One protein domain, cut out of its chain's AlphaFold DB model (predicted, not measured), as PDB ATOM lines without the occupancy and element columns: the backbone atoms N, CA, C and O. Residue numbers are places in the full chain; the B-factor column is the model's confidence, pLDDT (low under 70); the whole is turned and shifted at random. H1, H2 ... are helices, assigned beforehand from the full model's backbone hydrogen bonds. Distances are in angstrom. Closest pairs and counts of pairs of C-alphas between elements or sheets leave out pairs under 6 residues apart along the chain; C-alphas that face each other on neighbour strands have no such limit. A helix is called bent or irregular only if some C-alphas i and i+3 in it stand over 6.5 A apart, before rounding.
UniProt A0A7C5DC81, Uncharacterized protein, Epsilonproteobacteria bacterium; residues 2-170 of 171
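This is residues 2 to 170 of the 171 residues of an uncharacterized protein of Epsilonproteobacteria bacterium (UniProt A0A7C5DC81). The long helix H3 folds back on itself: its arm H3a joins the staggered zigzag of H1 and H2, while its longer arm H3b runs into a head of four shorter helices, H4 to H7, gathered round its far end. Residues 2 to 10 of H1 stick out. The printed part has 169 residues with seven named helices, H1 to H7 in chain order, and no named strand: all helix. It is loose, with a radius of gyration of the C-alphas of 21.5 A, and elongated, spanning 69 by 40 by 25 A.

H3, residues 60 to 105, was assigned as one helix by its hydrogen bonds but is bent: C-alphas 76 and 79 are 9.4 A apart. Its arms are H3a, residues 60 to 76, 24.7 A, and H3b, residues 79 to 105, 38.3 A, ending at C-alpha 105 (27.560, 43.183, -10.060). H1, residues 2 to 23, begins at C-alpha 2 (-10.803, 56.473, -17.662) and is 31.2 A long; H2, residues 28 to 56, is 41.7 A. H4 is residues 109 to 118, H5 121 to 130, H6 132 to 150, 26.4 A, and H7 159 to 169.

H3a touches H3b, closest C-alphas Leu 70 and Ala 82, 5.6 A. H2 and H3a form a hairpin, closest C-alphas Leu 51 and Ala 63, 5.5 A, as do H1 and H2, Ala 22 and Gln 31, 4.5 A. H3b touches H6 at a steep tilt of 60 degrees, closest C-alphas Ala 98 and Ile 135, 4.4 A, and H4, Tyr 104 and Ala 111, 5.1 A. H7 only just touches H5, with 3 pairs of C-alphas within 8 A, closest Phe 121 and Glu 167, 5.8 A. Every O i to N i+4 pair is within hydrogen-bond range except in H6, 13 of 15.

The farthest C-alphas, Pro 26 and Glu 152, are 69.4 A apart. The printed part has no cut and no long link. pLDDT is under 70 at residues 2, 58 to 60 and 151 to 155.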
ATOM      1  N   HIS A   2      -9.444  56.777 -17.177       67.00
ATOM      2  CA  HIS A   2     -10.803  56.473 -17.662       67.00
ATOM      3  C   HIS A   2     -10.825  55.694 -18.994       67.00
ATOM      4  O   HIS A   2     -11.566  54.724 -19.114       67.00
ATOM      5  N   GLU A   3      -9.957  56.055 -19.946       70.56
ATOM      6  CA  GLU A   3      -9.855  55.408 -21.269       70.56
ATOM      7  C   GLU A   3      -9.420  53.934 -21.198       70.56
ATOM      8  O   GLU A   3      -9.996  53.076 -21.865       70.56
ATOM      9  N   TYR A   4      -8.463  53.605 -20.323       78.00
ATOM     10  CA  TYR A   4      -8.035  52.219 -20.096       78.00
ATOM     11  C   TYR A   4      -9.152  51.368 -19.483       78.00
ATOM     12  O   TYR A   4      -9.318  50.205 -19.842       78.00
ATOM     13  N   ARG A   5      -9.961  51.962 -18.594       81.81
ATOM     14  CA  ARG A   5     -11.117  51.288 -17.993       81.81
ATOM     15  C   ARG A   5     -12.202  51.011 -19.030       81.81
ATOM     16  O   ARG A   5     -12.751  49.914 -19.040       81.81
ATOM     17  N   SER A   6     -12.499  51.967 -19.911       85.75
ATOM     18  CA  SER A   6     -13.464  51.746 -20.995       85.75
ATOM     19  C   SER A   6     -12.974  50.693 -21.985       85.75
ATOM     20  O   SER A   6     -13.762  49.846 -22.389       85.75
ATOM     21  N   LEU A   7     -11.682  50.682 -22.320       85.12
ATOM     22  CA  LEU A   7     -11.115  49.688 -23.231       85.12
ATOM     23  C   LEU A   7     -11.166  48.276 -22.626       85.12
ATOM     24  O   LEU A   7     -11.615  47.346 -23.288       85.12
ATOM     25  N   ALA A   8     -10.815  48.125 -21.344       87.31
ATOM     26  CA  ALA A   8     -10.948  46.852 -20.632       87.31
ATOM     27  C   ALA A   8     -12.404  46.355 -20.581       87.31
ATOM     28  O   ALA A   8     -12.659  45.173 -20.798       87.31
ATOM     29  N   LEU A   9     -13.369  47.253 -20.348       90.56
ATOM     30  CA  LEU A   9     -14.794  46.907 -20.363       90.56
ATOM     31  C   LEU A   9     -15.272  46.470 -21.750       90.56
ATOM     32  O   LEU A   9     -16.036  45.515 -21.842       90.56
ATOM     33  N   VAL A  10     -14.810  47.123 -22.819       90.75
ATOM     34  CA  VAL A  10     -15.128  46.723 -24.199       90.75
ATOM     35  C   VAL A  10     -14.571  45.333 -24.496       90.75
ATOM     36  O   VAL A  10     -15.298  44.491 -25.014       90.75
ATOM     37  N   VAL A  11     -13.319  45.059 -24.118       91.19
ATOM     38  CA  VAL A  11     -12.714  43.729 -24.279       91.19
ATOM     39  C   VAL A  11     -13.534  42.673 -23.533       91.19
ATOM     40  O   VAL A  11     -13.934  41.676 -24.131       91.19
ATOM     41  N   LEU A  12     -13.864  42.910 -22.259       93.00
ATOM     42  CA  LEU A  12     -14.693  41.991 -21.469       93.00
ATOM     43  C   LEU A  12     -16.085  41.792 -22.079       93.00
ATOM     44  O   LEU A  12     -16.578  40.667 -22.105       93.00
ATOM     45  N   ALA A  13     -16.700  42.851 -22.606       93.69
ATOM     46  CA  ALA A  13     -17.991  42.768 -23.275       93.69
ATOM     47  C   ALA A  13     -17.922  41.907 -24.545       93.69
ATOM     48  O   ALA A  13     -18.804  41.079 -24.749       93.69
ATOM     49  N   ILE A  14     -16.868  42.031 -25.360       93.19
ATOM     50  CA  ILE A  14     -16.668  41.192 -26.556       93.19
ATOM     51  C   ILE A  14     -16.592  39.708 -26.166       93.19
ATOM     52  O   ILE A  14     -17.273  38.876 -26.771       93.19
ATOM     53  N   PHE A  15     -15.828  39.364 -25.125       94.44
ATOM     54  CA  PHE A  15     -15.727  37.977 -24.654       94.44
ATOM     55  C   PHE A  15     -17.023  37.469 -24.013       94.44
ATOM     56  O   PHE A  15     -17.412  36.325 -24.237       94.44
ATOM     57  N   ALA A  16     -17.730  38.315 -23.260       94.81
ATOM     58  CA  ALA A  16     -19.018  37.958 -22.676       94.81
ATOM     59  C   ALA A  16     -20.074  37.703 -23.760       94.81
ATOM     60  O   ALA A  16     -20.756  36.684 -23.721       94.81
ATOM     61  N   VAL A  17     -20.182  38.582 -24.758       95.19
ATOM     62  CA  VAL A  17     -21.138  38.439 -25.866       95.19
ATOM     63  C   VAL A  17     -20.836  37.198 -26.700       95.19
ATOM     64  O   VAL A  17     -21.757  36.458 -27.027       95.19
ATOM     65  N   THR A  18     -19.567  36.930 -27.013       94.00
ATOM     66  CA  THR A  18     -19.194  35.738 -27.797       94.00
ATOM     67  C   THR A  18     -19.449  34.434 -27.037       94.00
ATOM     68  O   THR A  18     -19.959  33.482 -27.627       94.00
ATOM     69  N   LEU A  19     -19.201  34.396 -25.722       93.06
ATOM     70  CA  LEU A  19     -19.556  33.246 -24.880       93.06
ATOM     71  C   LEU A  19     -21.067  33.059 -24.733       93.06
ATOM     72  O   LEU A  19     -21.549  31.933 -24.827       93.06
ATOM     73  N   LEU A  20     -21.822  34.140 -24.513       94.56
ATOM     74  CA  LEU A  20     -23.283  34.076 -24.443       94.56
ATOM     75  C   LEU A  20     -23.868  33.617 -25.784       94.56
ATOM     76  O   LEU A  20     -24.760  32.774 -25.795       94.56
ATOM     77  N   GLY A  21     -23.322  34.098 -26.903       91.00
ATOM     78  CA  GLY A  21     -23.668  33.631 -28.244       91.00
ATOM     79  C   GLY A  21     -23.450  32.127 -28.401       91.00
ATOM     80  O   GLY A  21     -24.358  31.422 -28.834       91.00
ATOM     81  N   ALA A  22     -22.302  31.606 -27.957       93.00
ATOM     82  CA  ALA A  22     -22.030  30.168 -27.969       93.00
ATOM     83  C   ALA A  22     -22.974  29.372 -27.047       93.00
ATOM     84  O   ALA A  22     -23.425  28.295 -27.425       93.00
ATOM     85  N   TYR A  23     -23.290  29.888 -25.854       93.88
ATOM     86  CA  TYR A  23     -24.149  29.210 -24.875       93.88
ATOM     87  C   TYR A  23     -25.615  29.128 -25.319       93.88
ATOM     88  O   TYR A  23     -26.254  28.095 -25.145       93.88
ATOM     89  N   PHE A  24     -26.144  30.203 -25.909       94.69
ATOM     90  CA  PHE A  24     -27.531  30.274 -26.378       94.69
ATOM     91  C   PHE A  24     -27.719  29.801 -27.828       94.69
ATOM     92  O   PHE A  24     -28.826  29.894 -28.358       94.69
ATOM     93  N   SER A  25     -26.667  29.295 -28.480       93.06
ATOM     94  CA  SER A  25     -26.750  28.797 -29.854       93.06
ATOM     95  C   SER A  25     -27.625  27.539 -29.943       93.06
ATOM     96  O   SER A  25     -27.326  26.546 -29.278       93.06
ATOM     97  N   PRO A  26     -28.679  27.532 -30.782       89.94
ATOM     98  CA  PRO A  26     -29.574  26.385 -30.915       89.94
ATOM     99  C   PRO A  26     -28.962  25.239 -31.730       89.94
ATOM    100  O   PRO A  26     -29.422  24.102 -31.628       89.94
ATOM    101  N   THR A  27     -27.931  25.512 -32.538       95.19
ATOM    102  CA  THR A  27     -27.258  24.504 -33.366       95.19
ATOM    103  C   THR A  27     -25.768  24.389 -33.053       95.19
ATOM    104  O   THR A  27     -25.101  25.360 -32.697       95.19
ATOM    105  N   PHE A  28     -25.213  23.190 -33.261       91.38
ATOM    106  CA  PHE A  28     -23.775  22.944 -33.103       91.38
ATOM    107  C   PHE A  28     -22.922  23.799 -34.056       91.38
ATOM    108  O   PHE A  28     -21.833  24.230 -33.689       91.38
ATOM    109  N   GLN A  29     -23.411  24.062 -35.273       92.62
ATOM    110  CA  GLN A  29     -22.690  24.884 -36.249       92.62
ATOM    111  C   GLN A  29     -22.590  26.345 -35.796       92.62
ATOM    112  O   GLN A  29     -21.512  26.931 -35.865       92.62
ATOM    113  N   GLU A  30     -23.674  26.917 -35.267       89.38
ATOM    114  CA  GLU A  30     -23.646  28.273 -34.707       89.38
ATOM    115  C   GLU A  30     -22.766  28.338 -33.459       89.38
ATOM    116  O   GLU A  30     -21.911  29.217 -33.365       89.38
ATOM    117  N   GLN A  31     -22.897  27.365 -32.550       92.06
ATOM    118  CA  GLN A  31     -22.054  27.280 -31.359       92.06
ATOM    119  C   GLN A  31     -20.568  27.249 -31.733       92.06
ATOM    120  O   GLN A  31     -19.760  27.978 -31.154       92.06
ATOM    121  N   ARG A  32     -20.206  26.435 -32.729       93.19
ATOM    122  CA  ARG A  32     -18.846  26.358 -33.257       93.19
ATOM    123  C   ARG A  32     -18.383  27.701 -33.826       93.19
ATOM    124  O   ARG A  32     -17.284  28.125 -33.490       93.19
ATOM    125  N   GLY A  33     -19.208  28.383 -34.621       93.88
ATOM    126  CA  GLY A  33     -18.873  29.700 -35.173       93.88
ATOM    127  C   GLY A  33     -18.607  30.757 -34.094       93.88
ATOM    128  O   GLY A  33     -17.631  31.501 -34.176       93.88
ATOM    129  N   TRP A  34     -19.414  30.785 -33.028       94.19
ATOM    130  CA  TRP A  34     -19.182  31.681 -31.888       94.19
ATOM    131  C   TRP A  34     -17.896  31.357 -31.126       94.19
ATOM    132  O   TRP A  34     -17.171  32.274 -30.732       94.19
ATOM    133  N   LEU A  35     -17.582  30.072 -30.945       92.25
ATOM    134  CA  LEU A  35     -16.324  29.648 -30.330       92.25
ATOM    135  C   LEU A  35     -15.116  30.001 -31.209       92.25
ATOM    136  O   LEU A  35     -14.102  30.458 -30.689       92.25
ATOM    137  N   GLU A  36     -15.220  29.859 -32.530       91.81
ATOM    138  CA  GLU A  36     -14.173  30.281 -33.466       91.81
ATOM    139  C   GLU A  36     -13.909  31.793 -33.362       91.81
ATOM    140  O   GLU A  36     -12.751  32.205 -33.263       91.81
ATOM    141  N   LEU A  37     -14.958  32.620 -33.267       91.88
ATOM    142  CA  LEU A  37     -14.822  34.061 -33.010       91.88
ATOM    143  C   LEU A  37     -14.186  34.358 -31.647       91.88
ATOM    144  O   LEU A  37     -13.324  35.233 -31.553       91.88
ATOM    145  N   PHE A  38     -14.573  33.629 -30.598       92.69
ATOM    146  CA  PHE A  38     -13.977  33.766 -29.268       92.69
ATOM    147  C   PHE A  38     -12.460  33.525 -29.315       92.69
ATOM    148  O   PHE A  38     -11.683  34.337 -28.806       92.69
ATOM    149  N   PHE A  39     -12.020  32.449 -29.974       88.75
ATOM    150  CA  PHE A  39     -10.595  32.150 -30.123       88.75
ATOM    151  C   PHE A  39      -9.870  33.156 -31.020       88.75
ATOM    152  O   PHE A  39      -8.739  33.528 -30.705       88.75
ATOM    153  N   LEU A  40     -10.509  33.640 -32.089       90.12
ATOM    154  CA  LEU A  40      -9.956  34.683 -32.955       90.12
ATOM    155  C   LEU A  40      -9.681  35.969 -32.162       90.12
ATOM    156  O   LEU A  40      -8.556  36.470 -32.175       90.12
ATOM    157  N   PHE A  41     -10.677  36.485 -31.435       90.81
ATOM    158  CA  PHE A  41     -10.508  37.684 -30.610       90.81
ATOM    159  C   PHE A  41      -9.505  37.460 -29.475       90.81
ATOM    160  O   PHE A  41      -8.720  38.358 -29.175       90.81
ATOM    161  N   GLY A  42      -9.467  36.254 -28.899       89.31
ATOM    162  CA  GLY A  42      -8.429  35.825 -27.959       89.31
ATOM    163  C   GLY A  42      -7.021  35.922 -28.544       89.31
ATOM    164  O   GLY A  42      -6.137  36.509 -27.924       89.31
ATOM    165  N   GLY A  43      -6.820  35.407 -29.757       86.88
ATOM    166  CA  GLY A  43      -5.542  35.476 -30.462       86.88
ATOM    167  C   GLY A  43      -5.124  36.908 -30.793       86.88
ATOM    168  O   GLY A  43      -3.976  37.280 -30.556       86.88
ATOM    169  N   VAL A  44      -6.055  37.739 -31.268       87.25
ATOM    170  CA  VAL A  44      -5.789  39.163 -31.536       87.25
ATOM    171  C   VAL A  44      -5.410  39.899 -30.254       87.25
ATOM    172  O   VAL A  44      -4.409  40.615 -30.242       87.25
ATOM    173  N   LEU A  45      -6.165  39.702 -29.167       89.62
ATOM    174  CA  LEU A  45      -5.847  40.300 -27.872       89.62
ATOM    175  C   LEU A  45      -4.455  39.871 -27.406       89.62
ATOM    176  O   LEU A  45      -3.670  40.724 -27.009       89.62
ATOM    177  N   PHE A  46      -4.133  38.579 -27.503       86.62
ATOM    178  CA  PHE A  46      -2.821  38.056 -27.136       86.62
ATOM    179  C   PHE A  46      -1.697  38.751 -27.908       86.62
ATOM    180  O   PHE A  46      -0.779  39.283 -27.288       86.62
ATOM    181  N   VAL A  47      -1.801  38.825 -29.241       85.88
ATOM    182  CA  VAL A  47      -0.806  39.512 -30.080       85.88
ATOM    183  C   VAL A  47      -0.658  40.969 -29.649       85.88
ATOM    184  O   VAL A  47       0.452  41.410 -29.370       85.88
ATOM    185  N   VAL A  48      -1.759  41.714 -29.522       86.44
ATOM    186  CA  VAL A  48      -1.721  43.131 -29.120       86.44
ATOM    187  C   VAL A  48      -1.114  43.309 -27.724       86.44
ATOM    188  O   VAL A  48      -0.302  44.212 -27.524       86.44
ATOM    189  N   SER A  49      -1.454  42.448 -26.763       85.31
ATOM    190  CA  SER A  49      -0.891  42.485 -25.411       85.31
ATOM    191  C   SER A  49       0.611  42.215 -25.411       85.31
ATOM    192  O   SER A  49       1.362  42.977 -24.804       85.31
ATOM    193  N   THR A  50       1.070  41.183 -26.122       82.69
ATOM    194  CA  THR A  50       2.500  40.888 -26.260       82.69
ATOM    195  C   THR A  50       3.250  42.063 -26.882       82.69
ATOM    196  O   THR A  50       4.316  42.442 -26.402       82.69
ATOM    197  N   LEU A  51       2.674  42.694 -27.905       82.94
ATOM    198  CA  LEU A  51       3.268  43.862 -28.550       82.94
ATOM    199  C   LEU A  51       3.364  45.064 -27.633       82.94
ATOM    200  O   LEU A  51       4.403  45.716 -27.611       82.94
ATOM    201  N   ALA A  52       2.307  45.344 -26.874       83.00
ATOM    202  CA  ALA A  52       2.321  46.423 -25.901       83.00
ATOM    203  C   ALA A  52       3.459  46.218 -24.893       83.00
ATOM    204  O   ALA A  52       4.215  47.152 -24.647       83.00
ATOM    205  N   VAL A  53       3.645  44.990 -24.393       82.00
ATOM    206  CA  VAL A  53       4.756  44.659 -23.488       82.00
ATOM    207  C   VAL A  53       6.106  44.931 -24.158       82.00
ATOM    208  O   VAL A  53       6.874  45.743 -23.648       82.00
ATOM    209  N   PHE A  54       6.389  44.346 -25.325       78.00
ATOM    210  CA  PHE A  54       7.685  44.549 -25.991       78.00
ATOM    211  C   PHE A  54       7.942  46.009 -26.385       78.00
ATOM    212  O   PHE A  54       9.061  46.495 -26.239       78.00
ATOM    213  N   ALA A  55       6.915  46.736 -26.824       78.31
ATOM    214  CA  ALA A  55       7.028  48.160 -27.118       78.31
ATOM    215  C   ALA A  55       7.347  48.978 -25.856       78.31
ATOM    216  O   ALA A  55       8.166  49.894 -25.920       78.31
ATOM    217  N   THR A  56       6.749  48.640 -24.706       76.19
ATOM    218  CA  THR A  56       7.058  49.312 -23.429       76.19
ATOM    219  C   THR A  56       8.448  48.996 -22.889       76.19
ATOM    220  O   THR A  56       8.997  49.817 -22.164       76.19
ATOM    221  N   LEU A  57       9.027  47.856 -23.271       72.12
ATOM    222  CA  LEU A  57      10.402  47.475 -22.936       72.12
ATOM    223  C   LEU A  57      11.448  48.112 -23.875       72.12
ATOM    224  O   LEU A  57      12.608  47.738 -23.829       72.12
ATOM    225  N   GLY A  58      11.066  49.056 -24.746       64.81
ATOM    226  CA  GLY A  58      12.001  49.777 -25.626       64.81
ATOM    227  C   GLY A  58      12.294  49.086 -26.965       64.81
ATOM    228  O   GLY A  58      12.951  49.655 -27.836       64.81
ATOM    229  N   PHE A  59      11.732  47.901 -27.205       68.69
ATOM    230  CA  PHE A  59      11.975  47.084 -28.397       68.69
ATOM    231  C   PHE A  59      11.002  47.377 -29.547       68.69
ATOM    232  O   PHE A  59      10.403  46.464 -30.109       68.69
ATOM    233  N   SER A  60      10.818  48.641 -29.934       68.94
ATOM    234  CA  SER A  60       9.776  49.031 -30.908       68.94
ATOM    235  C   SER A  60       9.881  48.309 -32.262       68.94
ATOM    236  O   SER A  60       8.887  47.791 -32.769       68.94
ATOM    237  N   SER A  61      11.088  48.216 -32.830       71.50
ATOM    238  CA  SER A  61      11.314  47.539 -34.118       71.50
ATOM    239  C   SER A  61      11.127  46.027 -34.003       71.50
ATOM    240  O   SER A  61      10.455  45.419 -34.834       71.50
ATOM    241  N   PHE A  62      11.666  45.421 -32.946       77.19
ATOM    242  CA  PHE A  62      11.496  43.996 -32.674       77.19
ATOM    243  C   PHE A  62      10.026  43.645 -32.421       77.19
ATOM    244  O   PHE A  62       9.567  42.631 -32.931       77.19
ATOM    245  N   ALA A  63       9.259  44.505 -31.742       78.62
ATOM    246  CA  ALA A  63       7.832  44.303 -31.519       78.62
ATOM    247  C   ALA A  63       7.082  44.150 -32.849       78.62
ATOM    248  O   ALA A  63       6.323  43.203 -33.008       78.62
ATOM    249  N   ILE A  64       7.340  44.998 -33.848       77.62
ATOM    250  CA  ILE A  64       6.673  44.888 -35.157       77.62
ATOM    251  C   ILE A  64       7.005  43.555 -35.847       77.62
ATOM    252  O   ILE A  64       6.097  42.874 -36.326       77.62
ATOM    253  N   TYR A  65       8.274  43.135 -35.861       84.06
ATOM    254  CA  TYR A  65       8.651  41.826 -36.416       84.06
ATOM    255  C   TYR A  65       8.007  40.674 -35.641       84.06
ATOM    256  O   TYR A  65       7.492  39.725 -36.236       84.06
ATOM    257  N   MET A  66       7.969  40.793 -34.315       84.44
ATOM    258  CA  MET A  66       7.342  39.832 -33.421       84.44
ATOM    259  C   MET A  66       5.830  39.743 -33.662       84.44
ATOM    260  O   MET A  66       5.279  38.650 -33.612       84.44
ATOM    261  N   ALA A  67       5.163  40.850 -34.007       85.44
ATOM    262  CA  ALA A  67       3.741  40.882 -34.365       85.44
ATOM    263  C   ALA A  67       3.453  39.985 -35.563       85.44
ATOM    264  O   ALA A  67       2.586  39.113 -35.512       85.44
ATOM    265  N   VAL A  68       4.200  40.218 -36.644       87.06
ATOM    266  CA  VAL A  68       4.031  39.508 -37.911       87.06
ATOM    267  C   VAL A  68       4.358  38.033 -37.718       87.06
ATOM    268  O   VAL A  68       3.610  37.168 -38.173       87.06
ATOM    269  N   PHE A  69       5.432  37.738 -36.983       89.06
ATOM    270  CA  PHE A  69       5.823  36.365 -36.700       89.06
ATOM    271  C   PHE A  69       4.798  35.639 -35.815       89.06
ATOM    272  O   PHE A  69       4.410  34.521 -36.145       89.06
ATOM    273  N   LEU A  70       4.273  36.270 -34.755       90.50
ATOM    274  CA  LEU A  70       3.211  35.678 -33.929       90.50
ATOM    275  C   LEU A  70       1.928  35.463 -34.721       90.50
ATOM    276  O   LEU A  70       1.327  34.403 -34.595       90.50
ATOM    277  N   ALA A  71       1.523  36.415 -35.562       88.19
ATOM    278  CA  ALA A  71       0.352  36.249 -36.416       88.19
ATOM    279  C   ALA A  71       0.506  35.034 -37.349       88.19
ATOM    280  O   ALA A  71      -0.411  34.217 -37.449       88.19
ATOM    281  N   ALA A  72       1.681  34.864 -37.967       90.50
ATOM    282  CA  ALA A  72       1.986  33.700 -38.795       90.50
ATOM    283  C   ALA A  72       1.965  32.390 -37.986       90.50
ATOM    284  O   ALA A  72       1.374  31.401 -38.416       90.50
ATOM    285  N   VAL A  73       2.550  32.386 -36.786       92.31
ATOM    286  CA  VAL A  73       2.567  31.214 -35.899       92.31
ATOM    287  C   VAL A  73       1.160  30.848 -35.426       92.31
ATOM    288  O   VAL A  73       0.830  29.667 -35.419       92.31
ATOM    289  N   ILE A  74       0.307  31.822 -35.093       89.81
ATOM    290  CA  ILE A  74      -1.098  31.563 -34.740       89.81
ATOM    291  C   ILE A  74      -1.838  30.962 -35.933       89.81
ATOM    292  O   ILE A  74      -2.579  29.997 -35.760       89.81
ATOM    293  N   ALA A  75      -1.624  31.490 -37.140       86.62
ATOM    294  CA  ALA A  75      -2.271  30.975 -38.342       86.62
ATOM    295  C   ALA A  75      -1.857  29.526 -38.664       86.62
ATOM    296  O   ALA A  75      -2.684  28.747 -39.129       86.62
ATOM    297  N   MET A  76      -0.596  29.156 -38.410       92.00
ATOM    298  CA  MET A  76      -0.064  27.822 -38.723       92.00
ATOM    299  C   MET A  76      -0.257  26.793 -37.601       92.00
ATOM    300  O   MET A  76      -0.544  25.630 -37.871       92.00
ATOM    301  N   TYR A  77      -0.057  27.205 -36.350       90.56
ATOM    302  CA  TYR A  77       0.084  26.323 -35.185       90.56
ATOM    303  C   TYR A  77      -0.884  26.672 -34.044       90.56
ATOM    304  O   TYR A  77      -0.842  26.057 -32.976       90.56
ATOM    305  N   GLY A  78      -1.758  27.659 -34.245       87.69
ATOM    306  CA  GLY A  78      -2.701  28.128 -33.238       87.69
ATOM    307  C   GLY A  78      -2.044  28.898 -32.088       87.69
ATOM    308  O   GLY A  78      -0.843  29.182 -32.067       87.69
ATOM    309  N   ILE A  79      -2.862  29.233 -31.089       86.12
ATOM    310  CA  ILE A  79      -2.443  30.058 -29.947       86.12
ATOM    311  C   ILE A  79      -1.335  29.409 -29.108       86.12
ATOM    312  O   ILE A  79      -0.467  30.105 -28.590       86.12
ATOM    313  N   VAL A  80      -1.317  28.076 -29.013       88.31
ATOM    314  CA  VAL A  80      -0.300  27.339 -28.248       88.31
ATOM    315  C   VAL A  80       1.094  27.575 -28.831       88.31
ATOM    316  O   VAL A  80       2.027  27.850 -28.079       88.31
ATOM    317  N   GLY A  81       1.233  27.551 -30.162       89.56
ATOM    318  CA  GLY A  81       2.502  27.859 -30.824       89.56
ATOM    319  C   GLY A  81       2.983  29.276 -30.507       89.56
ATOM    320  O   GLY A  81       4.154  29.485 -30.199       89.56
ATOM    321  N   ALA A  82       2.069  30.245 -30.501       89.56
ATOM    322  CA  ALA A  82       2.394  31.631 -30.187       89.56
ATOM    323  C   ALA A  82       2.834  31.811 -28.727       89.56
ATOM    324  O   ALA A  82       3.810  32.510 -28.467       89.56
ATOM    325  N   VAL A  83       2.181  31.126 -27.785       88.38
ATOM    326  CA  VAL A  83       2.589  31.105 -26.371       88.38
ATOM    327  C   VAL A  83       4.005  30.546 -26.214       88.38
ATOM    328  O   VAL A  83       4.815  31.147 -25.512       88.38
ATOM    329  N   ILE A  84       4.331  29.444 -26.899       92.69
ATOM    330  CA  ILE A  84       5.682  28.859 -26.874       92.69
ATOM    331  C   ILE A  84       6.710  29.864 -27.397       92.69
ATOM    332  O   ILE A  84       7.741  30.068 -26.765       92.69
ATOM    333  N   VAL A  85       6.427  30.527 -28.518       91.69
ATOM    334  CA  VAL A  85       7.334  31.521 -29.106       91.69
ATOM    335  C   VAL A  85       7.577  32.697 -28.157       91.69
ATOM    336  O   VAL A  85       8.726  33.102 -27.973       91.69
ATOM    337  N   VAL A  86       6.531  33.226 -27.517       90.56
ATOM    338  CA  VAL A  86       6.673  34.303 -26.523       90.56
ATOM    339  C   VAL A  86       7.509  33.840 -25.333       90.56
ATOM    340  O   VAL A  86       8.399  34.568 -24.897       90.56
ATOM    341  N   LEU A  87       7.276  32.624 -24.841       92.19
ATOM    342  CA  LEU A  87       8.021  32.056 -23.721       92.19
ATOM    343  C   LEU A  87       9.502  31.847 -24.064       92.19
ATOM    344  O   LEU A  87      10.369  32.227 -23.283       92.19
ATOM    345  N   LEU A  88       9.808  31.315 -25.248       92.56
ATOM    346  CA  LEU A  88      11.187  31.165 -25.719       92.56
ATOM    347  C   LEU A  88      11.876  32.518 -25.894       92.56
ATOM    348  O   LEU A  88      13.041  32.656 -25.536       92.56
ATOM    349  N   THR A  89      11.155  33.522 -26.393       90.25
ATOM    350  CA  THR A  89      11.678  34.889 -26.528       90.25
ATOM    351  C   THR A  89      11.987  35.494 -25.162       90.25
ATOM    352  O   THR A  89      13.063  36.058 -24.971       90.25
ATOM    353  N   TYR A  90      11.076  35.332 -24.197       90.38
ATOM    354  CA  TYR A  90      11.274  35.767 -22.817       90.38
ATOM    355  C   TYR A  90      12.503  35.104 -22.190       90.38
ATOM    356  O   TYR A  90      13.324  35.795 -21.600       90.38
ATOM    357  N   ILE A  91      12.654  33.785 -22.347       92.06
ATOM    358  CA  ILE A  91      13.805  33.048 -21.810       92.06
ATOM    359  C   ILE A  91      15.093  33.503 -22.495       92.06
ATOM    360  O   ILE A  91      16.045  33.848 -21.810       92.06
ATOM    361  N   ALA A  92      15.128  33.543 -23.827       91.06
ATOM    362  CA  ALA A  92      16.335  33.876 -24.574       91.06
ATOM    363  C   ALA A  92      16.834  35.290 -24.250       91.06
ATOM    364  O   ALA A  92      18.002  35.466 -23.905       91.06
ATOM    365  N   TRP A  93      15.950  36.289 -24.316       91.19
ATOM    366  CA  TRP A  93      16.323  37.665 -24.001       91.19
ATOM    367  C   TRP A  93      16.574  37.861 -22.503       91.19
ATOM    368  O   TRP A  93      17.587  38.438 -22.112       91.19
ATOM    369  N   GLY A  94      15.700  37.306 -21.661       91.94
ATOM    370  CA  GLY A  94      15.823  37.380 -20.211       91.94
ATOM    371  C   GLY A  94      17.113  36.754 -19.693       91.94
ATOM    372  O   GLY A  94      17.693  37.288 -18.757       91.94
ATOM    373  N   SER A  95      17.608  35.680 -20.314       91.50
ATOM    374  CA  SER A  95      18.905  35.079 -19.991       91.50
ATOM    375  C   SER A  95      20.081  35.992 -20.326       91.50
ATOM    376  O   SER A  95      20.989  36.101 -19.507       91.50
ATOM    377  N   VAL A  96      20.070  36.655 -21.489       92.25
ATOM    378  CA  VAL A  96      21.126  37.612 -21.866       92.25
ATOM    379  C   VAL A  96      21.137  38.781 -20.886       92.25
ATOM    380  O   VAL A  96      22.163  39.052 -20.271       92.25
ATOM    381  N   PHE A  97      19.982  39.413 -20.669       93.88
ATOM    382  CA  PHE A  97      19.860  40.530 -19.735       93.88
ATOM    383  C   PHE A  97      20.286  40.139 -18.312       93.88
ATOM    384  O   PHE A  97      21.075  40.835 -17.676       93.88
ATOM    385  N   ALA A  98      19.803  38.999 -17.813       93.56
ATOM    386  CA  ALA A  98      20.140  38.502 -16.485       93.56
ATOM    387  C   ALA A  98      21.635  38.196 -16.325       93.56
ATOM    388  O   ALA A  98      22.201  38.491 -15.274       93.56
ATOM    389  N   MET A  99      22.276  37.639 -17.355       92.12
ATOM    390  CA  MET A  99      23.720  37.409 -17.360       92.12
ATOM    391  C   MET A  99      24.485  38.725 -17.237       92.12
ATOM    392  O   MET A  99      25.352  38.836 -16.376       92.12
ATOM    393  N   GLU A 100      24.135  39.730 -18.041       93.06
ATOM    394  CA  GLU A 100      24.779  41.046 -17.991       93.06
ATOM    395  C   GLU A 100      24.587  41.716 -16.624       93.06
ATOM    396  O   GLU A 100      25.522  42.310 -16.096       93.06
ATOM    397  N   VAL A 101      23.414  41.570 -15.994       93.12
ATOM    398  CA  VAL A 101      23.165  42.076 -14.630       93.12
ATOM    399  C   VAL A 101      24.093  41.420 -13.603       93.12
ATOM    400  O   VAL A 101      24.666  42.118 -12.768       93.12
ATOM    401  N   VAL A 102      24.247  40.093 -13.653       91.06
ATOM    402  CA  VAL A 102      25.128  39.360 -12.727       91.06
ATOM    403  C   VAL A 102      26.595  39.720 -12.981       91.06
ATOM    404  O   VAL A 102      27.327  40.013 -12.039       91.06
ATOM    405  N   LEU A 103      27.017  39.787 -14.247       89.88
ATOM    406  CA  LEU A 103      28.370  40.199 -14.630       89.88
ATOM    407  C   LEU A 103      28.682  41.640 -14.215       89.88
ATOM    408  O   LEU A 103      29.807  41.937 -13.811       89.88
ATOM    409  N   TYR A 104      27.697  42.533 -14.299       91.62
ATOM    410  CA  TYR A 104      27.842  43.906 -13.836       91.62
ATOM    411  C   TYR A 104      28.107  43.964 -12.329       91.62
ATOM    412  O   TYR A 104      29.041  44.648 -11.915       91.62
ATOM    413  N   ASP A 105      27.345  43.225 -11.515       89.56
ATOM    414  CA  ASP A 105      27.560  43.183 -10.060       89.56
ATOM    415  C   ASP A 105      28.905  42.533  -9.694       89.56
ATOM    416  O   ASP A 105      29.548  42.936  -8.728       89.56
ATOM    417  N   ALA A 106      29.387  41.596 -10.517       86.06
ATOM    418  CA  ALA A 106      30.737  41.039 -10.420       86.06
ATOM    419  C   ALA A 106      31.851  42.018 -10.868       86.06
ATOM    420  O   ALA A 106      33.037  41.695 -10.776       86.06
ATOM    421  N   GLY A 107      31.502  43.220 -11.344       87.00
ATOM    422  CA  GLY A 107      32.443  44.281 -11.712       87.00
ATOM    423  C   GLY A 107      32.968  44.222 -13.152       87.00
ATOM    424  O   GLY A 107      33.958  44.886 -13.468       87.00
ATOM    425  N   ALA A 108      32.335  43.454 -14.046       88.88
ATOM    426  CA  ALA A 108      32.766  43.353 -15.438       88.88
ATOM    427  C   ALA A 108      32.563  44.679 -16.199       88.88
ATOM    428  O   ALA A 108      31.442  45.162 -16.379       88.88
ATOM    429  N   LEU A 109      33.657  45.250 -16.721       90.31
ATOM    430  CA  LEU A 109      33.611  46.490 -17.510       90.31
ATOM    431  C   LEU A 109      32.781  46.342 -18.793       90.31
ATOM    432  O   LEU A 109      32.075  47.274 -19.170       90.31
ATOM    433  N   SER A 110      32.803  45.163 -19.420       90.19
ATOM    434  CA  SER A 110      32.008  44.873 -20.618       90.19
ATOM    435  C   SER A 110      30.506  44.999 -20.364       90.19
ATOM    436  O   SER A 110      29.799  45.572 -21.189       90.19
ATOM    437  N   ALA A 111      30.024  44.538 -19.206       90.75
ATOM    438  CA  ALA A 111      28.615  44.644 -18.835       90.75
ATOM    439  C   ALA A 111      28.219  46.109 -18.604       90.75
ATOM    440  O   ALA A 111      27.183  46.579 -19.075       90.75
ATOM    441  N   LYS A 112      29.097  46.886 -17.958       91.88
ATOM    442  CA  LYS A 112      28.910  48.333 -17.784       91.88
ATOM    443  C   LYS A 112      28.798  49.070 -19.126       91.88
ATOM    444  O   LYS A 112      27.916  49.914 -19.302       91.88
ATOM    445  N   GLU A 113      29.671  48.762 -20.082       92.69
ATOM    446  CA  GLU A 113      29.616  49.318 -21.442       92.69
ATOM    447  C   GLU A 113      28.350  48.877 -22.189       92.69
ATOM    448  O   GLU A 113      27.721  49.669 -22.898       92.69
ATOM    449  N   TRP A 114      27.926  47.628 -21.996       93.12
ATOM    450  CA  TRP A 114      26.713  47.096 -22.603       93.12
ATOM    451  C   TRP A 114      25.463  47.853 -22.141       93.12
ATOM    452  O   TRP A 114      24.695  48.316 -22.987       93.12
ATOM    453  N   PHE A 115      25.305  48.074 -20.829       93.31
ATOM    454  CA  PHE A 115      24.179  48.838 -20.285       93.31
ATOM    455  C   PHE A 115      24.214  50.308 -20.706       93.31
ATOM    456  O   PHE A 115      23.221  50.824 -21.215       93.31
ATOM    457  N   THR A 116      25.360  50.981 -20.569       92.00
ATOM    458  CA  THR A 116      25.478  52.419 -20.890       92.00
ATOM    459  C   THR A 116      25.275  52.738 -22.372       92.00
ATOM    460  O   THR A 116      24.852  53.843 -22.705       92.00
ATOM    461  N   SER A 117      25.545  51.786 -23.270       90.06
ATOM    462  CA  SER A 117      25.341  51.958 -24.716       90.06
ATOM    463  C   SER A 117      23.916  51.667 -25.197       90.06
ATOM    464  O   SER A 117      23.576  52.058 -26.314       90.06
ATOM    465  N   ARG A 118      23.089  50.977 -24.401       87.31
ATOM    466  CA  ARG A 118      21.774  50.462 -24.835       87.31
ATOM    467  C   ARG A 118      20.597  50.955 -24.007       87.31
ATOM    468  O   ARG A 118      19.487  50.983 -24.530       87.31
ATOM    469  N   TYR A 119      20.822  51.345 -22.756       89.50
ATOM    470  CA  TYR A 119      19.750  51.602 -21.803       89.50
ATOM    471  C   TYR A 119      19.732  53.037 -21.291       89.50
ATOM    472  O   TYR A 119      20.759  53.613 -20.934       89.50
ATOM    473  N   THR A 120      18.521  53.575 -21.169       91.00
ATOM    474  CA  THR A 120      18.218  54.616 -20.181       91.00
ATOM    475  C   THR A 120      17.884  53.956 -18.846       91.00
ATOM    476  O   THR A 120      17.516  52.774 -18.813       91.00
ATOM    477  N   PHE A 121      17.942  54.698 -17.736       91.12
ATOM    478  CA  PHE A 121      17.555  54.120 -16.445       91.12
ATOM    479  C   PHE A 121      16.104  53.618 -16.457       91.12
ATOM    480  O   PHE A 121      15.783  52.579 -15.877       91.12
ATOM    481  N   LYS A 122      15.217  54.335 -17.156       89.62
ATOM    482  CA  LYS A 122      13.804  53.968 -17.280       89.62
ATOM    483  C   LYS A 122      13.629  52.610 -17.963       89.62
ATOM    484  O   LYS A 122      12.887  51.775 -17.444       89.62
ATOM    485  N   ASP A 123      14.301  52.402 -19.090       88.62
ATOM    486  CA  ASP A 123      14.184  51.166 -19.869       88.62
ATOM    487  C   ASP A 123      14.838  49.999 -19.120       88.62
ATOM    488  O   ASP A 123      14.243  48.929 -18.996       88.62
ATOM    489  N   PHE A 124      16.001  50.244 -18.499       92.12
ATOM    490  CA  PHE A 124      16.675  49.257 -17.654       92.12
ATOM    491  C   PHE A 124      15.770  48.816 -16.511       92.12
ATOM    492  O   PHE A 124      15.603  47.626 -16.273       92.12
ATOM    493  N   LYS A 125      15.145  49.768 -15.813       92.44
ATOM    494  CA  LYS A 125      14.254  49.480 -14.690       92.44
ATOM    495  C   LYS A 125      13.048  48.648 -15.126       92.44
ATOM    496  O   LYS A 125      12.635  47.757 -14.386       92.44
ATOM    497  N   ALA A 126      12.485  48.920 -16.303       90.06
ATOM    498  CA  ALA A 126      11.373  48.141 -16.842       90.06
ATOM    499  C   ALA A 126      11.787  46.684 -17.113       90.06
ATOM    500  O   ALA A 126      11.122  45.761 -16.637       90.06
ATOM    501  N   GLU A 127      12.912  46.477 -17.799       91.12
ATOM    502  CA  GLU A 127      13.452  45.140 -18.065       91.12
ATOM    503  C   GLU A 127      13.897  44.416 -16.794       91.12
ATOM    504  O   GLU A 127      13.595  43.238 -16.619       91.12
ATOM    505  N   TYR A 128      14.515  45.126 -15.853       92.69
ATOM    506  CA  TYR A 128      14.932  44.593 -14.562       92.69
ATOM    507  C   TYR A 128      13.764  43.963 -13.799       92.69
ATOM    508  O   TYR A 128      13.897  42.865 -13.261       92.69
ATOM    509  N   TYR A 129      12.596  44.614 -13.779       92.25
ATOM    510  CA  TYR A 129      11.410  44.028 -13.154       92.25
ATOM    511  C   TYR A 129      10.793  42.905 -13.989       92.25
ATOM    512  O   TYR A 129      10.361  41.904 -13.418       92.25
ATOM    513  N   ALA A 130      10.764  43.037 -15.317       89.94
ATOM    514  CA  ALA A 130      10.225  42.004 -16.200       89.94
ATOM    515  C   ALA A 130      11.029  40.692 -16.119       89.94
ATOM    516  O   ALA A 130      10.453  39.600 -16.111       89.94
ATOM    517  N   PHE A 131      12.354  40.795 -16.009       93.62
ATOM    518  CA  PHE A 131      13.291  39.674 -15.983       93.62
ATOM    519  C   PHE A 131      13.827  39.358 -14.587       93.62
ATOM    520  O   PHE A 131      14.735  38.542 -14.458       93.62
ATOM    521  N   TYR A 132      13.236  39.913 -13.524       91.62
ATOM    522  CA  TYR A 132      13.647  39.621 -12.148       91.62
ATOM    523  C   TYR A 132      13.713  38.113 -11.825       91.62
ATOM    524  O   TYR A 132      14.706  37.676 -11.237       91.62
ATOM    525  N   PRO A 133      12.741  37.275 -12.254       92.69
ATOM    526  CA  PRO A 133      12.850  35.826 -12.079       92.69
ATOM    527  C   PRO A 133      14.067  35.224 -12.796       92.69
ATOM    528  O   PRO A 133      14.729  34.343 -12.249       92.69
ATOM    529  N   MET A 134      14.391  35.719 -13.996       93.00
ATOM    530  CA  MET A 134      15.536  35.253 -14.784       93.00
ATOM    531  C   MET A 134      16.869  35.682 -14.174       93.00
ATOM    532  O   MET A 134      17.810  34.896 -14.193       93.00
ATOM    533  N   ILE A 135      16.946  36.875 -13.576       92.12
ATOM    534  CA  ILE A 135      18.117  37.332 -12.814       92.12
ATOM    535  C   ILE A 135      18.405  36.361 -11.667       92.12
ATOM    536  O   ILE A 135      19.526  35.877 -11.533       92.12
ATOM    537  N   GLY A 136      17.382  36.018 -10.877       89.25
ATOM    538  CA  GLY A 136      17.524  35.041  -9.797       89.25
ATOM    539  C   GLY A 136      17.948  33.662 -10.305       89.25
ATOM    540  O   GLY A 136      18.842  33.040  -9.738       89.25
ATOM    541  N   PHE A 137      17.352  33.199 -11.406       89.75
ATOM    542  CA  PHE A 137      17.725  31.930 -12.029       89.75
ATOM    543  C   PHE A 137      19.184  31.916 -12.510       89.75
ATOM    544  O   PHE A 137      19.909  30.962 -12.231       89.75
ATOM    545  N   MET A 138      19.640  32.980 -13.178       88.88
ATOM    546  CA  MET A 138      21.026  33.091 -13.637       88.88
ATOM    547  C   MET A 138      22.012  33.191 -12.481       88.88
ATOM    548  O   MET A 138      23.063  32.566 -12.551       88.88
ATOM    549  N   TYR A 139      21.668  33.891 -11.400       86.56
ATOM    550  CA  TYR A 139      22.483  33.894 -10.186       86.56
ATOM    551  C   TYR A 139      22.650  32.478  -9.613       86.56
ATOM    552  O   TYR A 139      23.762  32.051  -9.315       86.56
ATOM    553  N   ILE A 140      21.569  31.690  -9.541       86.25
ATOM    554  CA  ILE A 140      21.659  30.287  -9.106       86.25
ATOM    555  C   ILE A 140      22.594  29.494 -10.031       86.25
ATOM    556  O   ILE A 140      23.461  28.761  -9.553       86.25
ATOM    557  N   LEU A 141      22.437  29.633 -11.349       84.69
ATOM    558  CA  LEU A 141      23.238  28.884 -12.317       84.69
ATOM    559  C   LEU A 141      24.716  29.281 -12.342       84.69
ATOM    560  O   LEU A 141      25.556  28.406 -12.526       84.69
ATOM    561  N   LEU A 142      25.030  30.569 -12.205       81.62
ATOM    562  CA  LEU A 142      26.388  31.087 -12.370       81.62
ATOM    563  C   LEU A 142      27.176  31.157 -11.061       81.62
ATOM    564  O   LEU A 142      28.392  31.040 -11.104       81.62
ATOM    565  N   GLU A 143      26.517  31.287  -9.910       78.94
ATOM    566  CA  GLU A 143      27.203  31.433  -8.617       78.94
ATOM    567  C   GLU A 143      26.962  30.221  -7.705       78.94
ATOM    568  O   GLU A 143      27.894  29.639  -7.139       78.94
ATOM    569  N   ILE A 144      25.713  29.758  -7.582       76.69
ATOM    570  CA  ILE A 144      25.376  28.672  -6.644       76.69
ATOM    571  C   ILE A 144      25.824  27.306  -7.179       76.69
ATOM    572  O   ILE A 144      26.409  26.515  -6.445       76.69
ATOM    573  N   VAL A 145      25.583  27.003  -8.456       78.75
ATOM    574  CA  VAL A 145      26.010  25.714  -9.031       78.75
ATOM    575  C   VAL A 145      27.543  25.568  -9.021       78.75
ATOM    576  O   VAL A 145      28.022  24.535  -8.541       78.75
ATOM    577  N   PRO A 146      28.343  26.563  -9.454       74.81
ATOM    578  CA  PRO A 146      29.800  26.452  -9.402       74.81
ATOM    579  C   PRO A 146      30.354  26.424  -7.979       74.81
ATOM    580  O   PRO A 146      31.280  25.659  -7.720       74.81
ATOM    581  N   SER A 147      29.775  27.158  -7.025       77.81
ATOM    582  CA  SER A 147      30.218  27.089  -5.621       77.81
ATOM    583  C   SER A 147      29.974  25.713  -4.985       77.81
ATOM    584  O   SER A 147      30.796  25.252  -4.190       77.81
ATOM    585  N   LEU A 148      28.917  24.993  -5.383       75.81
ATOM    586  CA  LEU A 148      28.678  23.611  -4.947       75.81
ATOM    587  C   LEU A 148      29.682  22.608  -5.545       75.81
ATOM    588  O   LEU A 148      30.018  21.622  -4.888       75.81
ATOM    589  N   ILE A 149      30.155  22.849  -6.771       77.88
ATOM    590  CA  ILE A 149      31.056  21.939  -7.499       77.88
ATOM    591  C   ILE A 149      32.531  22.233  -7.181       77.88
ATOM    592  O   ILE A 149      33.287  21.319  -6.854       77.88
ATOM    593  N   SER A 150      32.933  23.502  -7.251       70.75
ATOM    594  CA  SER A 150      34.327  23.960  -7.177       70.75
ATOM    595  C   SER A 150      34.721  24.537  -5.810       70.75
ATOM    596  O   SER A 150      35.898  24.811  -5.593       70.75
ATOM    597  N   ARG A 151      33.776  24.690  -4.861       61.12
ATOM    598  CA  ARG A 151      33.985  25.313  -3.529       61.12
ATOM    599  C   ARG A 151      34.573  26.731  -3.577       61.12
ATOM    600  O   ARG A 151      35.254  27.151  -2.640       61.12
ATOM    601  N   GLU A 152      34.319  27.465  -4.652       62.22
ATOM    602  CA  GLU A 152      34.686  28.878  -4.751       62.22
ATOM    603  C   GLU A 152      33.755  29.743  -3.885       62.22
ATOM    604  O   GLU A 152      32.625  29.357  -3.572       62.22
ATOM    605  N   SER A 153      34.254  30.900  -3.440       59.59
ATOM    606  CA  SER A 153      33.472  31.842  -2.640       59.59
ATOM    607  C   SER A 153      32.359  32.455  -3.485       59.59
ATOM    608  O   SER A 153      32.651  33.075  -4.503       59.59
ATOM    609  N   VAL A 154      31.113  32.318  -3.031       64.25
ATOM    610  CA  VAL A 154      29.938  32.945  -3.653       64.25
ATOM    611  C   VAL A 154      30.108  34.461  -3.631       64.25
ATOM    612  O   VAL A 154      30.324  35.037  -2.559       64.25
ATOM    613  N   ILE A 155      29.999  35.109  -4.790       65.94
ATOM    614  CA  ILE A 155      29.898  36.567  -4.841       65.94
ATOM    615  C   ILE A 155      28.508  36.937  -4.313       65.94
ATOM    616  O   ILE A 155      27.497  36.441  -4.806       65.94
ATOM    617  N   ASP A 156      28.453  37.777  -3.276       72.12
ATOM    618  CA  ASP A 156      27.192  38.199  -2.661       72.12
ATOM    619  C   ASP A 156      26.422  39.110  -3.624       72.12
ATOM    620  O   ASP A 156      26.610  40.332  -3.632       72.12
ATOM    621  N   PHE A 157      25.599  38.497  -4.478       80.69
ATOM    622  CA  PHE A 157      24.796  39.203  -5.462       80.69
ATOM    623  C   PHE A 157      23.640  39.928  -4.786       80.69
ATOM    624  O   PHE A 157      22.764  39.314  -4.168       80.69
ATOM    625  N   SER A 158      23.595  41.247  -4.962       82.38
ATOM    626  CA  SER A 158      22.519  42.068  -4.420       82.38
ATOM    627  C   SER A 158      21.754  42.766  -5.547       82.38
ATOM    628  O   SER A 158      22.172  43.830  -6.009       82.38
ATOM    629  N   PRO A 159      20.585  42.236  -5.959       82.88
ATOM    630  CA  PRO A 159      19.782  42.844  -7.021       82.88
ATOM    631  C   PRO A 159      19.460  44.327  -6.745       82.88
ATOM    632  O   PRO A 159      19.491  45.183  -7.629       82.88
ATOM    633  N   SER A 160      19.190  44.661  -5.477       85.12
ATOM    634  CA  SER A 160      18.861  46.024  -5.053       85.12
ATOM    635  C   SER A 160      20.057  46.979  -5.086       85.12
ATOM    636  O   SER A 160      19.853  48.180  -5.281       85.12
ATOM    637  N   ARG A 161      21.287  46.472  -4.925       89.69
ATOM    638  CA  ARG A 161      22.519  47.245  -5.129       89.69
ATOM    639  C   ARG A 161      22.668  47.610  -6.600       89.69
ATOM    640  O   ARG A 161      22.770  48.797  -6.898       89.69
ATOM    641  N   VAL A 162      22.547  46.632  -7.503       90.12
ATOM    642  CA  VAL A 162      22.637  46.868  -8.955       90.12
ATOM    643  C   VAL A 162      21.631  47.919  -9.408       90.12
ATOM    644  O   VAL A 162      21.994  48.851 -10.117       90.12
ATOM    645  N   LEU A 163      20.378  47.831  -8.954       92.25
ATOM    646  CA  LEU A 163      19.351  48.804  -9.330       92.25
ATOM    647  C   LEU A 163      19.713  50.243  -8.913       92.25
ATOM    648  O   LEU A 163      19.493  51.169  -9.692       92.25
ATOM    649  N   LYS A 164      20.277  50.435  -7.711       91.31
ATOM    650  CA  LYS A 164      20.720  51.757  -7.228       91.31
ATOM    651  C   LYS A 164      21.931  52.273  -7.993       91.31
ATOM    652  O   LYS A 164      22.003  53.455  -8.301       91.31
ATOM    653  N   GLU A 165      22.886  51.404  -8.293       91.56
ATOM    654  CA  GLU A 165      24.060  51.801  -9.066       91.56
ATOM    655  C   GLU A 165      23.669  52.200 -10.491       91.56
ATOM    656  O   GLU A 165      24.095  53.248 -10.975       91.56
ATOM    657  N   MET A 166      22.771  51.441 -11.120       92.00
ATOM    658  CA  MET A 166      22.234  51.756 -12.444       92.00
ATOM    659  C   MET A 166      21.464  53.078 -12.480       92.00
ATOM    660  O   MET A 166      21.523  53.767 -13.491       92.00
ATOM    661  N   GLU A 167      20.806  53.479 -11.387       92.00
ATOM    662  CA  GLU A 167      20.165  54.802 -11.265       92.00
ATOM    663  C   GLU A 167      21.173  55.954 -11.323       92.00
ATOM    664  O   GLU A 167      20.871  57.029 -11.831       92.00
ATOM    665  N   THR A 168      22.385  55.733 -10.812       90.94
ATOM    666  CA  THR A 168      23.456  56.741 -10.853       90.94
ATOM    667  C   THR A 168      24.261  56.699 -12.151       90.94
ATOM    668  O   THR A 168      24.783  57.724 -12.590       90.94
ATOM    669  N   LEU A 169      24.382  55.514 -12.754       90.81
ATOM    670  CA  LEU A 169      25.166  55.273 -13.958       90.81
ATOM    671  C   LEU A 169      24.413  55.646 -15.242       90.81
ATOM    672  O   LEU A 169      25.019  56.178 -16.174       90.81
ATOM    673  N   LEU A 170      23.121  55.327 -15.311       89.69
ATOM    674  CA  LEU A 170      22.286  55.543 -16.487       89.69
ATOM    675  C   LEU A 170      21.512  56.858 -16.341       89.69
ATOM    676  O   LEU A 170      21.053  57.205 -15.256       89.69
TER     677      LEU A 170